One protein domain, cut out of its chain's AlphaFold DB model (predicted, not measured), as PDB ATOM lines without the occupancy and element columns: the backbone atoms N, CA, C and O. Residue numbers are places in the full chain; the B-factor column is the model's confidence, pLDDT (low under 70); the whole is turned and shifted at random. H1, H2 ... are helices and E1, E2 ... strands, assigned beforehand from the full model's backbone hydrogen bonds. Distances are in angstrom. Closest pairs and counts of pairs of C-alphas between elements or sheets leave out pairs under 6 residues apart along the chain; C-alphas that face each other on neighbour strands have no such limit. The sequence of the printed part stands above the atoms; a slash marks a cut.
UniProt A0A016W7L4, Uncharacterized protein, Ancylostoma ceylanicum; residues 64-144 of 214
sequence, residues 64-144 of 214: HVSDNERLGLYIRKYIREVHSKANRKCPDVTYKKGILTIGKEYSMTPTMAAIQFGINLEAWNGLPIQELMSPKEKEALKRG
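This is residues 64 to 144 of the 214 residues of an uncharacterized protein of Ancylostoma ceylanicum (UniProt A0A016W7L4). A long helix, H1, and a short one, H2, cover one face of a small three-stranded antiparallel sheet, whose other face is bare, and H1 runs on well past the sheet. Two more short helices lie away from the sheet: H3 near the first residues of H1, and H4 beyond H2 at the far end from the link that follows H1. The printed part has 81 residues, with the elements in the order H1 E1 E2 E3 H2 H3 H4, and the sheet runs E1 E2 E3. The class is mixed, helices and strands; the whole is compact, with a radius of gyration of the C-alphas of 12.6 A and spans of 37 by 27 by 24 A.

H1, residues 64 to 85, begins at C-alpha 64 (169.302, 93.003, 140.717) and is 31.0 A long. E1, residues 93 to 96, measures 10.2 A, E2, residues 99 to 102, 9.9 A, and E3, residues 106 to 108, 6.5 A. H2, residues 110 to 116, begins at C-alpha 110 (170.795, 100.213, 130.839) and measures 9.9 A. H3, residues 129 to 132, measures 5.1 A. H4, residues 135 to 142, measures 10.6 A and ends at C-alpha 142 (154.969, 93.740, 124.971).

E1, E2 and E3 form a meander, each strand the antiparallel neighbour of the one before. In the hairpin E1 and E2, N 94 and O 101 are 3.0 A apart, within hydrogen-bond range; in the hairpin E2 and E3, N 100 and O 108 are 2.8 A apart. H1 and H2 on the same face give two layers, helices on one face of a sheet. H1 lies over E1 at a height over the sheet of 9.2 A and runs along the strands, at 9 degrees to E1 on the local plane. H2, at a height of 8.9 A, lies over E3 and runs slantwise to the strands, at 43 degrees to E3 on the local plane. With its residues 68 to 75, H1 touches H2 at a steep tilt of 52 degrees, the same way; their closest C-alphas, of Gly 72 and Pro 110, are 4.9 A apart. With residues 64 to 68, H1 only just touches H3, with 3 pairs of C-alphas within 8 A, the closest being His 64 and Leu 132 at 6.2 A. H4 is close to H2 but not clearly touching, the closest C-alphas, of Met 112 and Glu 137, being 7.5 A apart; H1 and H4 are apart. In H1, H2 and H4 every O i to N i+4 pair is within hydrogen-bond range; H3 is too short for such a pair.

The two C-alphas farthest apart, of Asn 87 and Pro 135, are 38.2 A apart. The printed part has no cut. The link from H2 to H3, residues 117 to 128, is long. The mean pLDDT of the printed part is 90.5, and no printed residue is under 70.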
ATOM      1  N   HIS A  64     169.930  92.191 141.748       81.00
ATOM      2  CA  HIS A  64     169.302  93.003 140.717       81.00
ATOM      3  C   HIS A  64     169.868  94.433 140.619       81.00
ATOM      4  O   HIS A  64     170.064  94.936 139.515       81.00
ATOM      5  N   VAL A  65     170.119  95.121 141.740       80.88
ATOM      6  CA  VAL A  65     170.691  96.482 141.722       80.88
ATOM      7  C   VAL A  65     172.146  96.431 141.265       80.88
ATOM      8  O   VAL A  65     172.524  97.183 140.369       80.88
ATOM      9  N   SER A  66     172.935  95.501 141.811       85.75
ATOM     10  CA  SER A  66     174.348  95.371 141.445       85.75
ATOM     11  C   SER A  66     174.541  94.985 139.976       85.75
ATOM     12  O   SER A  66     175.432  95.510 139.310       85.75
ATOM     13  N   ASP A  67     173.701  94.097 139.439       89.75
ATOM     14  CA  ASP A  67     173.813  93.677 138.042       89.75
ATOM     15  C   ASP A  67     173.302  94.741 137.070       89.75
ATOM     16  O   ASP A  67     173.858  94.870 135.982       89.75
ATOM     17  N   ASN A  68     172.332  95.574 137.462       90.12
ATOM     18  CA  ASN A  68     171.928  96.724 136.650       90.12
ATOM     19  C   ASN A  68     173.061  97.766 136.542       90.12
ATOM     20  O   ASN A  68     173.343  98.269 135.451       90.12
ATOM     21  N   GLU A  69     173.773  98.032 137.644       91.44
ATOM     22  CA  GLU A  69     174.965  98.893 137.639       91.44
ATOM     23  C   GLU A  69     176.077  98.321 136.753       91.44
ATOM     24  O   GLU A  69     176.626  99.022 135.895       91.44
ATOM     25  N   ARG A  70     176.361  97.022 136.891       93.88
ATOM     26  CA  ARG A  70     177.334  96.317 136.044       93.88
ATOM     27  C   ARG A  70     176.929  96.321 134.569       93.88
ATOM     28  O   ARG A  70     177.810  96.487 133.727       93.88
ATOM     29  N   LEU A  71     175.640  96.196 134.251       94.75
ATOM     30  CA  LEU A  71     175.135  96.270 132.879       94.75
ATOM     31  C   LEU A  71     175.372  97.664 132.282       94.75
ATOM     32  O   LEU A  71     175.872  97.775 131.162       94.75
ATOM     33  N   GLY A  72     175.094  98.735 133.033       94.44
ATOM     34  CA  GLY A  72     175.377 100.106 132.594       94.44
ATOM     35  C   GLY A  72     176.864 100.337 132.298       94.44
ATOM     36  O   GLY A  72     177.224 100.909 131.265       94.44
ATOM     37  N   LEU A  73     177.743  99.832 133.168       94.75
ATOM     38  CA  LEU A  73     179.194  99.895 132.968       94.75
ATOM     39  C   LEU A  73     179.665  99.033 131.786       94.75
ATOM     40  O   LEU A  73     180.524  99.476 131.018       94.75
ATOM     41  N   TYR A  74     179.090  97.840 131.613       94.94
ATOM     42  CA  TYR A  74     179.364  96.952 130.484       94.94
ATOM     43  C   TYR A  74     179.022  97.634 129.157       94.94
ATOM     44  O   TYR A  74     179.875  97.718 128.275       94.94
ATOM     45  N   ILE A  75     177.820  98.204 129.042       94.38
ATOM     46  CA  ILE A  75     177.371  98.909 127.835       94.38
ATOM     47  C   ILE A  75     178.301 100.084 127.515       94.38
ATOM     48  O   ILE A  75     178.723 100.254 126.370       94.38
ATOM     49  N   ARG A  76     178.679 100.871 128.528       94.62
ATOM     50  CA  ARG A  76     179.628 101.980 128.363       94.62
ATOM     51  C   ARG A  76     180.968 101.508 127.802       94.62
ATOM     52  O   ARG A  76     181.504 102.151 126.900       94.62
ATOM     53  N   LYS A  77     181.513 100.415 128.341       94.12
ATOM     54  CA  LYS A  77     182.757  99.813 127.848       94.12
ATOM     55  C   LYS A  77     182.589  99.332 126.402       94.12
ATOM     56  O   LYS A  77     183.395  99.705 125.555       94.12
ATOM     57  N   TYR A  78     181.512  98.606 126.114       93.06
ATOM     58  CA  TYR A  78     181.217  98.068 124.786       93.06
ATOM     59  C   TYR A  78     181.127  99.163 123.715       93.06
ATOM     60  O   TYR A  78     181.804  99.083 122.694       93.06
ATOM     61  N   ILE A  79     180.360 100.232 123.959       91.69
ATOM     62  CA  ILE A  79     180.209 101.336 122.997       91.69
ATOM     63  C   ILE A  79     181.565 101.984 122.687       91.69
ATOM     64  O   ILE A  79     181.862 102.255 121.521       91.69
ATOM     65  N   ARG A  80     182.400 102.201 123.711       91.94
ATOM     66  CA  ARG A  80     183.746 102.774 123.544       91.94
ATOM     67  C   ARG A  80     184.647 101.869 122.715       91.94
ATOM     68  O   ARG A  80     185.321 102.356 121.812       91.94
ATOM     69  N   GLU A  81     184.631 100.566 122.984       91.31
ATOM     70  CA  GLU A  81     185.414  99.589 122.225       91.31
ATOM     71  C   GLU A  81     184.987  99.521 120.758       91.31
ATOM     72  O   GLU A  81     185.844  99.501 119.878       91.31
ATOM     73  N   VAL A  82     183.681  99.532 120.475       90.00
ATOM     74  CA  VAL A  82     183.173  99.496 119.095       90.00
ATOM     75  C   VAL A  82     183.592 100.749 118.317       90.00
ATOM     76  O   VAL A  82     184.069 100.630 117.189       90.00
ATOM     77  N   HIS A  83     183.494 101.943 118.910       91.19
ATOM     78  CA  HIS A  83     183.949 103.179 118.255       91.19
ATOM     79  C   HIS A  83     185.464 103.217 118.066       91.19
ATOM     80  O   HIS A  83     185.935 103.637 117.008       91.19
ATOM     81  N   SER A  84     186.220 102.738 119.058       90.19
ATOM     82  CA  SER A  84     187.675 102.635 118.956       90.19
ATOM     83  C   SER A  84     188.087 101.696 117.823       90.19
ATOM     84  O   SER A  84     188.977 102.042 117.056       90.19
ATOM     85  N   LYS A  85     187.424 100.541 117.674       89.38
ATOM     86  CA  LYS A  85     187.684  99.592 116.576       89.38
ATOM     87  C   LYS A  85     187.308 100.157 115.207       89.38
ATOM     88  O   LYS A  85     187.960  99.844 114.219       89.38
ATOM     89  N   ALA A  86     186.277 100.995 115.147       87.94
ATOM     90  CA  ALA A  86     185.848 101.658 113.920       87.94
ATOM     91  C   ALA A  86     186.679 102.911 113.569       87.94
ATOM     92  O   ALA A  86     186.375 103.563 112.569       87.94
ATOM     93  N   ASN A  87     187.683 103.282 114.378       86.44
ATOM     94  CA  ASN A  87     188.429 104.542 114.259       86.44
ATOM     95  C   ASN A  87     187.505 105.774 114.170       86.44
ATOM     96  O   ASN A  87     187.744 106.714 113.410       86.44
ATOM     97  N   ARG A  88     186.414 105.766 114.946       86.56
ATOM     98  CA  ARG A  88     185.445 106.867 115.021       86.56
ATOM     99  C   ARG A  88     185.485 107.532 116.388       86.56
ATOM    100  O   ARG A  88     185.781 106.908 117.405       86.56
ATOM    101  N   LYS A  89     185.132 108.818 116.420       86.62
ATOM    102  CA  LYS A  89     184.988 109.561 117.671       86.62
ATOM    103  C   LYS A  89     183.817 108.980 118.465       86.62
ATOM    104  O   LYS A  89     182.679 109.031 118.012       86.62
ATOM    105  N   CYS A  90     184.107 108.436 119.643       87.19
ATOM    106  CA  CYS A  90     183.079 107.936 120.548       87.19
ATOM    107  C   CYS A  90     182.285 109.116 121.140       87.19
ATOM    108  O   CYS A  90     182.911 110.075 121.608       87.19
ATOM    109  N   PRO A  91     180.939 109.064 121.169       89.56
ATOM    110  CA  PRO A  91     180.154 109.997 121.971       89.56
ATOM    111  C   PRO A  91     180.511 109.841 123.454       89.56
ATOM    112  O   PRO A  91     180.981 108.781 123.881       89.56
ATOM    113  N   ASP A  92     180.296 110.884 124.256       91.94
ATOM    114  CA  ASP A  92     180.501 110.757 125.698       91.94
ATOM    115  C   ASP A  92     179.465 109.790 126.281       91.94
ATOM    116  O   ASP A  92     178.265 109.975 126.107       91.94
ATOM    117  N   VAL A  93     179.935 108.735 126.944       93.44
ATOM    118  CA  VAL A  93     179.073 107.730 127.572       93.44
ATOM    119  C   VAL A  93     179.338 107.728 129.062       93.44
ATOM    120  O   VAL A  93     180.453 107.407 129.509       93.44
ATOM    121  N   THR A  94     178.298 108.048 129.825       94.62
ATOM    122  CA  THR A  94     178.326 108.124 131.284       94.62
ATOM    123  C   THR A  94     177.195 107.296 131.884       94.62
ATOM    124  O   THR A  94     176.125 107.152 131.303       94.62
ATOM    125  N   TYR A  95     177.456 106.709 133.050       93.69
ATOM    126  CA  TYR A  95     176.458 105.985 133.827       93.69
ATOM    127  C   TYR A  95     176.426 106.576 135.232       93.69
ATOM    128  O   TYR A  95     177.461 106.629 135.903       93.69
ATOM    129  N   LYS A  96     175.261 107.062 135.668       91.62
ATOM    130  CA  LYS A  96     175.096 107.702 136.978       91.62
ATOM    131  C   LYS A  96     173.694 107.446 137.515       91.62
ATOM    132  O   LYS A  96     172.709 107.711 136.837       91.62
ATOM    133  N   LYS A  97     173.607 106.978 138.767       88.62
ATOM    134  CA  LYS A  97     172.340 106.771 139.501       88.62
ATOM    135  C   LYS A  97     171.295 105.952 138.714       88.62
ATOM    136  O   LYS A  97     170.133 106.336 138.661       88.62
ATOM    137  N   GLY A  98     171.700 104.846 138.087       88.69
ATOM    138  CA  GLY A  98     170.767 103.987 137.342       88.69
ATOM    139  C   GLY A  98     170.456 104.443 135.914       88.69
ATOM    140  O   GLY A  98     169.735 103.745 135.207       88.69
ATOM    141  N   ILE A  99     171.002 105.578 135.473       93.75
ATOM    142  CA  ILE A  99     170.745 106.147 134.149       93.75
ATOM    143  C   ILE A  99     172.028 106.106 133.323       93.75
ATOM    144  O   ILE A  99     173.101 106.499 133.790       93.75
ATOM    145  N   LEU A 100     171.902 105.614 132.093       95.06
ATOM    146  CA  LEU A 100     172.930 105.644 131.066       95.06
ATOM    147  C   LEU A 100     172.658 106.824 130.126       95.06
ATOM    148  O   LEU A 100     171.593 106.911 129.513       95.06
ATOM    149  N   THR A 101     173.643 107.706 129.995       95.00
ATOM    150  CA  THR A 101     173.606 108.852 129.088       95.00
ATOM    151  C   THR A 101     174.641 108.651 127.984       95.00
ATOM    152  O   THR A 101     175.815 108.400 128.271       95.00
ATOM    153  N   ILE A 102     174.203 108.739 126.727       92.88
ATOM    154  CA  ILE A 102     175.042 108.618 125.530       92.88
ATOM    155  C   ILE A 102     174.918 109.920 124.732       92.88
ATOM    156  O   ILE A 102     173.859 110.245 124.191       92.88
ATOM    157  N   GLY A 103     176.016 110.669 124.659       89.44
ATOM    158  CA  GLY A 103     176.053 112.000 124.065       89.44
ATOM    159  C   GLY A 103     175.099 112.961 124.773       89.44
ATOM    160  O   GLY A 103     174.932 112.917 125.990       89.44
ATOM    161  N   LYS A 104     174.469 113.844 123.995       88.00
ATOM    162  CA  LYS A 104     173.416 114.755 124.477       88.00
ATOM    163  C   LYS A 104     172.002 114.250 124.168       88.00
ATOM    164  O   LYS A 104     171.036 114.854 124.612       88.00
ATOM    165  N   GLU A 105     171.894 113.181 123.386       87.25
ATOM    166  CA  GLU A 105     170.653 112.773 122.721       87.25
ATOM    167  C   GLU A 105     169.909 111.686 123.493       87.25
ATOM    168  O   GLU A 105     168.681 111.680 123.530       87.25
ATOM    169  N   TYR A 106     170.641 110.776 124.140       91.62
ATOM    170  CA  TYR A 106     170.050 109.582 124.731       91.62
ATOM    171  C   TYR A 106     170.301 109.527 126.229       91.62
ATOM    172  O   TYR A 106     171.443 109.522 126.686       91.62
ATOM    173  N   SER A 107     169.218 109.433 126.994       93.81
ATOM    174  CA  SER A 107     169.243 109.224 128.439       93.81
ATOM    175  C   SER A 107     168.175 108.204 128.808       93.81
ATOM    176  O   SER A 107     166.983 108.493 128.720       93.81
ATOM    177  N   MET A 108     168.593 107.001 129.190       94.31
ATOM    178  CA  MET A 108     167.684 105.885 129.473       94.31
ATOM    179  C   MET A 108     168.306 104.886 130.450       94.31
ATOM    180  O   MET A 108     169.470 105.001 130.830       94.31
ATOM    181  N   THR A 109     167.535 103.893 130.880       94.31
ATOM    182  CA  THR A 109     168.043 102.798 131.710       94.31
ATOM    183  C   THR A 109     168.962 101.870 130.896       94.31
ATOM    184  O   THR A 109     168.804 101.757 129.676       94.31
ATOM    185  N   PRO A 110     169.920 101.165 131.531       94.75
ATOM    186  CA  PRO A 110     170.795 100.213 130.839       94.75
ATOM    187  C   PRO A 110     170.043  99.117 130.076       94.75
ATOM    188  O   PRO A 110     170.448  98.735 128.981       94.75
ATOM    189  N   THR A 111     168.930  98.637 130.631       94.44
ATOM    190  CA  THR A 111     168.057  97.632 130.009       94.44
ATOM    191  C   THR A 111     167.426  98.160 128.723       94.44
ATOM    192  O   THR A 111     167.493  97.497 127.687       94.44
ATOM    193  N   MET A 112     166.888  99.382 128.747       93.31
ATOM    194  CA  MET A 112     166.361 100.033 127.544       93.31
ATOM    195  C   MET A 112     167.446 100.306 126.514       93.31
ATOM    196  O   MET A 112     167.223 100.036 125.337       93.31
ATOM    197  N   ALA A 113     168.627 100.757 126.937       92.75
ATOM    198  CA  ALA A 113     169.737 100.995 126.023       92.75
ATOM    199  C   ALA A 113     170.165  99.713 125.303       92.75
ATOM    200  O   ALA A 113     170.294  99.708 124.082       92.75
ATOM    201  N   ALA A 114     170.335  98.609 126.030       93.06
ATOM    202  CA  ALA A 114     170.725  97.348 125.414       93.06
ATOM    203  C   ALA A 114     169.691  96.839 124.396       93.06
ATOM    204  O   ALA A 114     170.088  96.377 123.327       93.06
ATOM    205  N   ILE A 115     168.390  96.994 124.671       92.06
ATOM    206  CA  ILE A 115     167.333  96.626 123.720       92.06
ATOM    207  C   ILE A 115     167.309  97.593 122.529       92.06
ATOM    208  O   ILE A 115     167.463  97.165 121.386       92.06
ATOM    209  N   GLN A 116     167.146  98.895 122.772       90.75
ATOM    210  CA  GLN A 116     166.939  99.894 121.717       90.75
ATOM    211  C   GLN A 116     168.138 100.018 120.779       90.75
ATOM    212  O   GLN A 116     167.943 100.163 119.579       90.75
ATOM    213  N   PHE A 117     169.366  99.895 121.286       90.06
ATOM    214  CA  PHE A 117     170.569  99.895 120.451       90.06
ATOM    215  C   PHE A 117     170.944  98.509 119.902       90.06
ATOM    216  O   PHE A 117     171.903  98.400 119.136       90.06
ATOM    217  N   GLY A 118     170.224  97.448 120.286       88.56
ATOM    218  CA  GLY A 118     170.513  96.077 119.859       88.56
ATOM    219  C   GLY A 118     171.918  95.620 120.261       88.56
ATOM    220  O   GLY A 118     172.645  95.042 119.455       88.56
ATOM    221  N   ILE A 119     172.334  95.938 121.488       89.88
ATOM    222  CA  ILE A 119     173.690  95.659 121.969       89.88
ATOM    223  C   ILE A 119     173.894  94.152 122.088       89.88
ATOM    224  O   ILE A 119     173.077  93.451 122.682       89.88
ATOM    225  N   ASN A 120     175.023  93.659 121.577       88.00
ATOM    226  CA  ASN A 120     175.402  92.269 121.771       88.00
ATOM    227  C   ASN A 120     175.781  91.997 123.241       88.00
ATOM    228  O   ASN A 120     176.762  92.534 123.768       88.00
ATOM    229  N   LEU A 121     175.005  91.129 123.890       89.94
ATOM    230  CA  LEU A 121     175.203  90.700 125.273       89.94
ATOM    231  C   LEU A 121     175.804  89.286 125.383       89.94
ATOM    232  O   LEU A 121     175.793  88.721 126.465       89.94
ATOM    233  N   GLU A 122     176.364  88.705 124.318       88.50
ATOM    234  CA  GLU A 122     177.008  87.375 124.377       88.50
ATOM    235  C   GLU A 122     178.103  87.275 125.457       88.50
ATOM    236  O   GLU A 122     178.256  86.239 126.094       88.50
ATOM    237  N   ALA A 123     178.864  88.353 125.680       89.56
ATOM    238  CA  ALA A 123     179.919  88.403 126.696       89.56
ATOM    239  C   ALA A 123     179.418  88.871 128.079       89.56
ATOM    240  O   ALA A 123     180.214  89.016 129.012       89.56
ATOM    241  N   TRP A 124     178.118  89.148 128.222       92.12
ATOM    242  CA  TRP A 124     177.515  89.531 129.495       92.12
ATOM    243  C   TRP A 124     177.340  88.303 130.393       92.12
ATOM    244  O   TRP A 124     176.822  87.276 129.970       92.12
ATOM    245  N   ASN A 125     177.764  88.417 131.654       90.69
ATOM    246  CA  ASN A 125     177.789  87.310 132.617       90.69
ATOM    247  C   ASN A 125     176.975  87.578 133.897       90.69
ATOM    248  O   ASN A 125     177.255  86.975 134.935       90.69
ATOM    249  N   GLY A 126     176.039  88.525 133.857       89.94
ATOM    250  CA  GLY A 126     175.086  88.771 134.944       89.94
ATOM    251  C   GLY A 126     173.691  88.257 134.603       89.94
ATOM    252  O   GLY A 126     173.523  87.478 133.663       89.94
ATOM    253  N   LEU A 127     172.689  88.715 135.353       89.50
ATOM    254  CA  LEU A 127     171.295  88.332 135.122       89.50
ATOM    255  C   LEU A 127     170.845  88.607 133.673       89.50
ATOM    256  O   LEU A 127     171.267  89.608 133.075       89.50
ATOM    257  N   PRO A 128     169.958  87.763 133.112       90.19
ATOM    258  CA  PRO A 128     169.346  88.020 131.818       90.19
ATOM    259  C   PRO A 128     168.690  89.401 131.782       90.19
ATOM    260  O   PRO A 128     168.087  89.848 132.760       90.19
ATOM    261  N   ILE A 129     168.745  90.071 130.630       90.94
ATOM    262  CA  ILE A 129     168.197  91.429 130.505       90.94
ATOM    263  C   ILE A 129     166.712  91.495 130.891       90.94
ATOM    264  O   ILE A 129     166.288  92.436 131.556       90.94
ATOM    265  N   GLN A 130     165.954  90.444 130.565       88.62
ATOM    266  CA  GLN A 130     164.536  90.314 130.886       88.62
ATOM    267  C   GLN A 130     164.274  90.273 132.399       88.62
ATOM    268  O   GLN A 130     163.199  90.664 132.847       88.62
ATOM    269  N   GLU A 131     165.227  89.819 133.208       87.88
ATOM    270  CA  GLU A 131     165.102  89.816 134.668       87.88
ATOM    271  C   GLU A 131     165.448  91.172 135.277       87.88
ATOM    272  O   GLU A 131     164.822  91.561 136.257       87.88
ATOM    273  N   LEU A 132     166.375  91.907 134.656       90.38
ATOM    274  CA  LEU A 132     166.804  93.241 135.086       90.38
ATOM    275  C   LEU A 132     165.817  94.357 134.722       90.38
ATOM    276  O   LEU A 132     165.933  95.475 135.235       90.38
ATOM    277  N   MET A 133     164.886  94.085 133.805       89.69
ATOM    278  CA  MET A 133     163.887  95.048 133.350       89.69
ATOM    279  C   MET A 133     162.839  95.347 134.419       89.69
ATOM    280  O   MET A 133     162.308  94.447 135.077       89.69
ATOM    281  N   SER A 134     162.445  96.616 134.502       88.81
ATOM    282  CA  SER A 134     161.304  97.004 135.330       88.81
ATOM    283  C   SER A 134     159.976  96.484 134.745       88.81
ATOM    284  O   SER A 134     159.880  96.247 133.538       88.81
ATOM    285  N   PRO A 135     158.909  96.342 135.554       89.06
ATOM    286  CA  PRO A 135     157.594  95.936 135.047       89.06
ATOM    287  C   PRO A 135     157.089  96.836 133.908       89.06
ATOM    288  O   PRO A 135     156.620  96.336 132.888       89.06
ATOM    289  N   LYS A 136     157.298  98.155 134.028       89.06
ATOM    290  CA  LYS A 136     156.928  99.144 133.002       89.06
ATOM    291  C   LYS A 136     157.661  98.915 131.680       89.06
ATOM    292  O   LYS A 136     157.062  99.009 130.615       89.06
ATOM    293  N   GLU A 137     158.948  98.591 131.747       90.25
ATOM    294  CA  GLU A 137     159.769  98.290 130.570       90.25
ATOM    295  C   GLU A 137     159.310  97.006 129.870       90.25
ATOM    296  O   GLU A 137     159.247  96.955 128.643       90.25
ATOM    297  N   LYS A 138     158.951  95.975 130.646       90.06
ATOM    298  CA  LYS A 138     158.418  94.714 130.105       90.06
ATOM    299  C   LYS A 138     157.098  94.937 129.379       90.06
ATOM    300  O   LYS A 138     156.882  94.369 128.313       90.06
ATOM    301  N   GLU A 139     156.220  95.753 129.948       89.75
ATOM    302  CA  GLU A 139     154.953  96.114 129.316       89.75
ATOM    303  C   GLU A 139     155.158  96.929 128.040       89.75
ATOM    304  O   GLU A 139     154.544  96.610 127.027       89.75
ATOM    305  N   ALA A 140     156.053  97.920 128.047       87.12
ATOM    306  CA  ALA A 140     156.366  98.715 126.856       87.12
ATOM    307  C   ALA A 140     156.923  97.849 125.710       87.12
ATOM    308  O   ALA A 140     156.580  98.055 124.543       87.12
ATOM    309  N   LEU A 141     157.726  96.831 126.040       86.69
ATOM    310  CA  LEU A 141     158.214  95.850 125.070       86.69
ATOM    311  C   LEU A 141     157.073  94.977 124.520       86.69
ATOM    312  O   LEU A 141     156.990  94.768 123.314       86.69
ATOM    313  N   LYS A 142     156.154  94.518 125.383       88.31
ATOM    314  CA  LYS A 142     154.969  93.740 124.971       88.31
ATOM    315  C   LYS A 142     154.004  94.546 124.098       88.31
ATOM    316  O   LYS A 142     153.427  93.988 123.172       88.31
ATOM    317  N   ARG A 143     153.839  95.845 124.375       89.19
ATOM    318  CA  ARG A 143     153.015  96.765 123.570       89.19
ATOM    319  C   ARG A 143     153.672  97.155 122.240       89.19
ATOM    320  O   ARG A 143     153.010  97.739 121.391       89.19
ATOM    321  N   GLY A 144     154.958  96.848 122.049       82.12
ATOM    322  CA  GLY A 144     155.705  97.206 120.840       82.12
ATOM    323  C   GLY A 144     156.121  98.680 120.762       82.12
ATOM    324  O   GLY A 144     156.572  99.124 119.705       82.12
TER     325      GLY A 144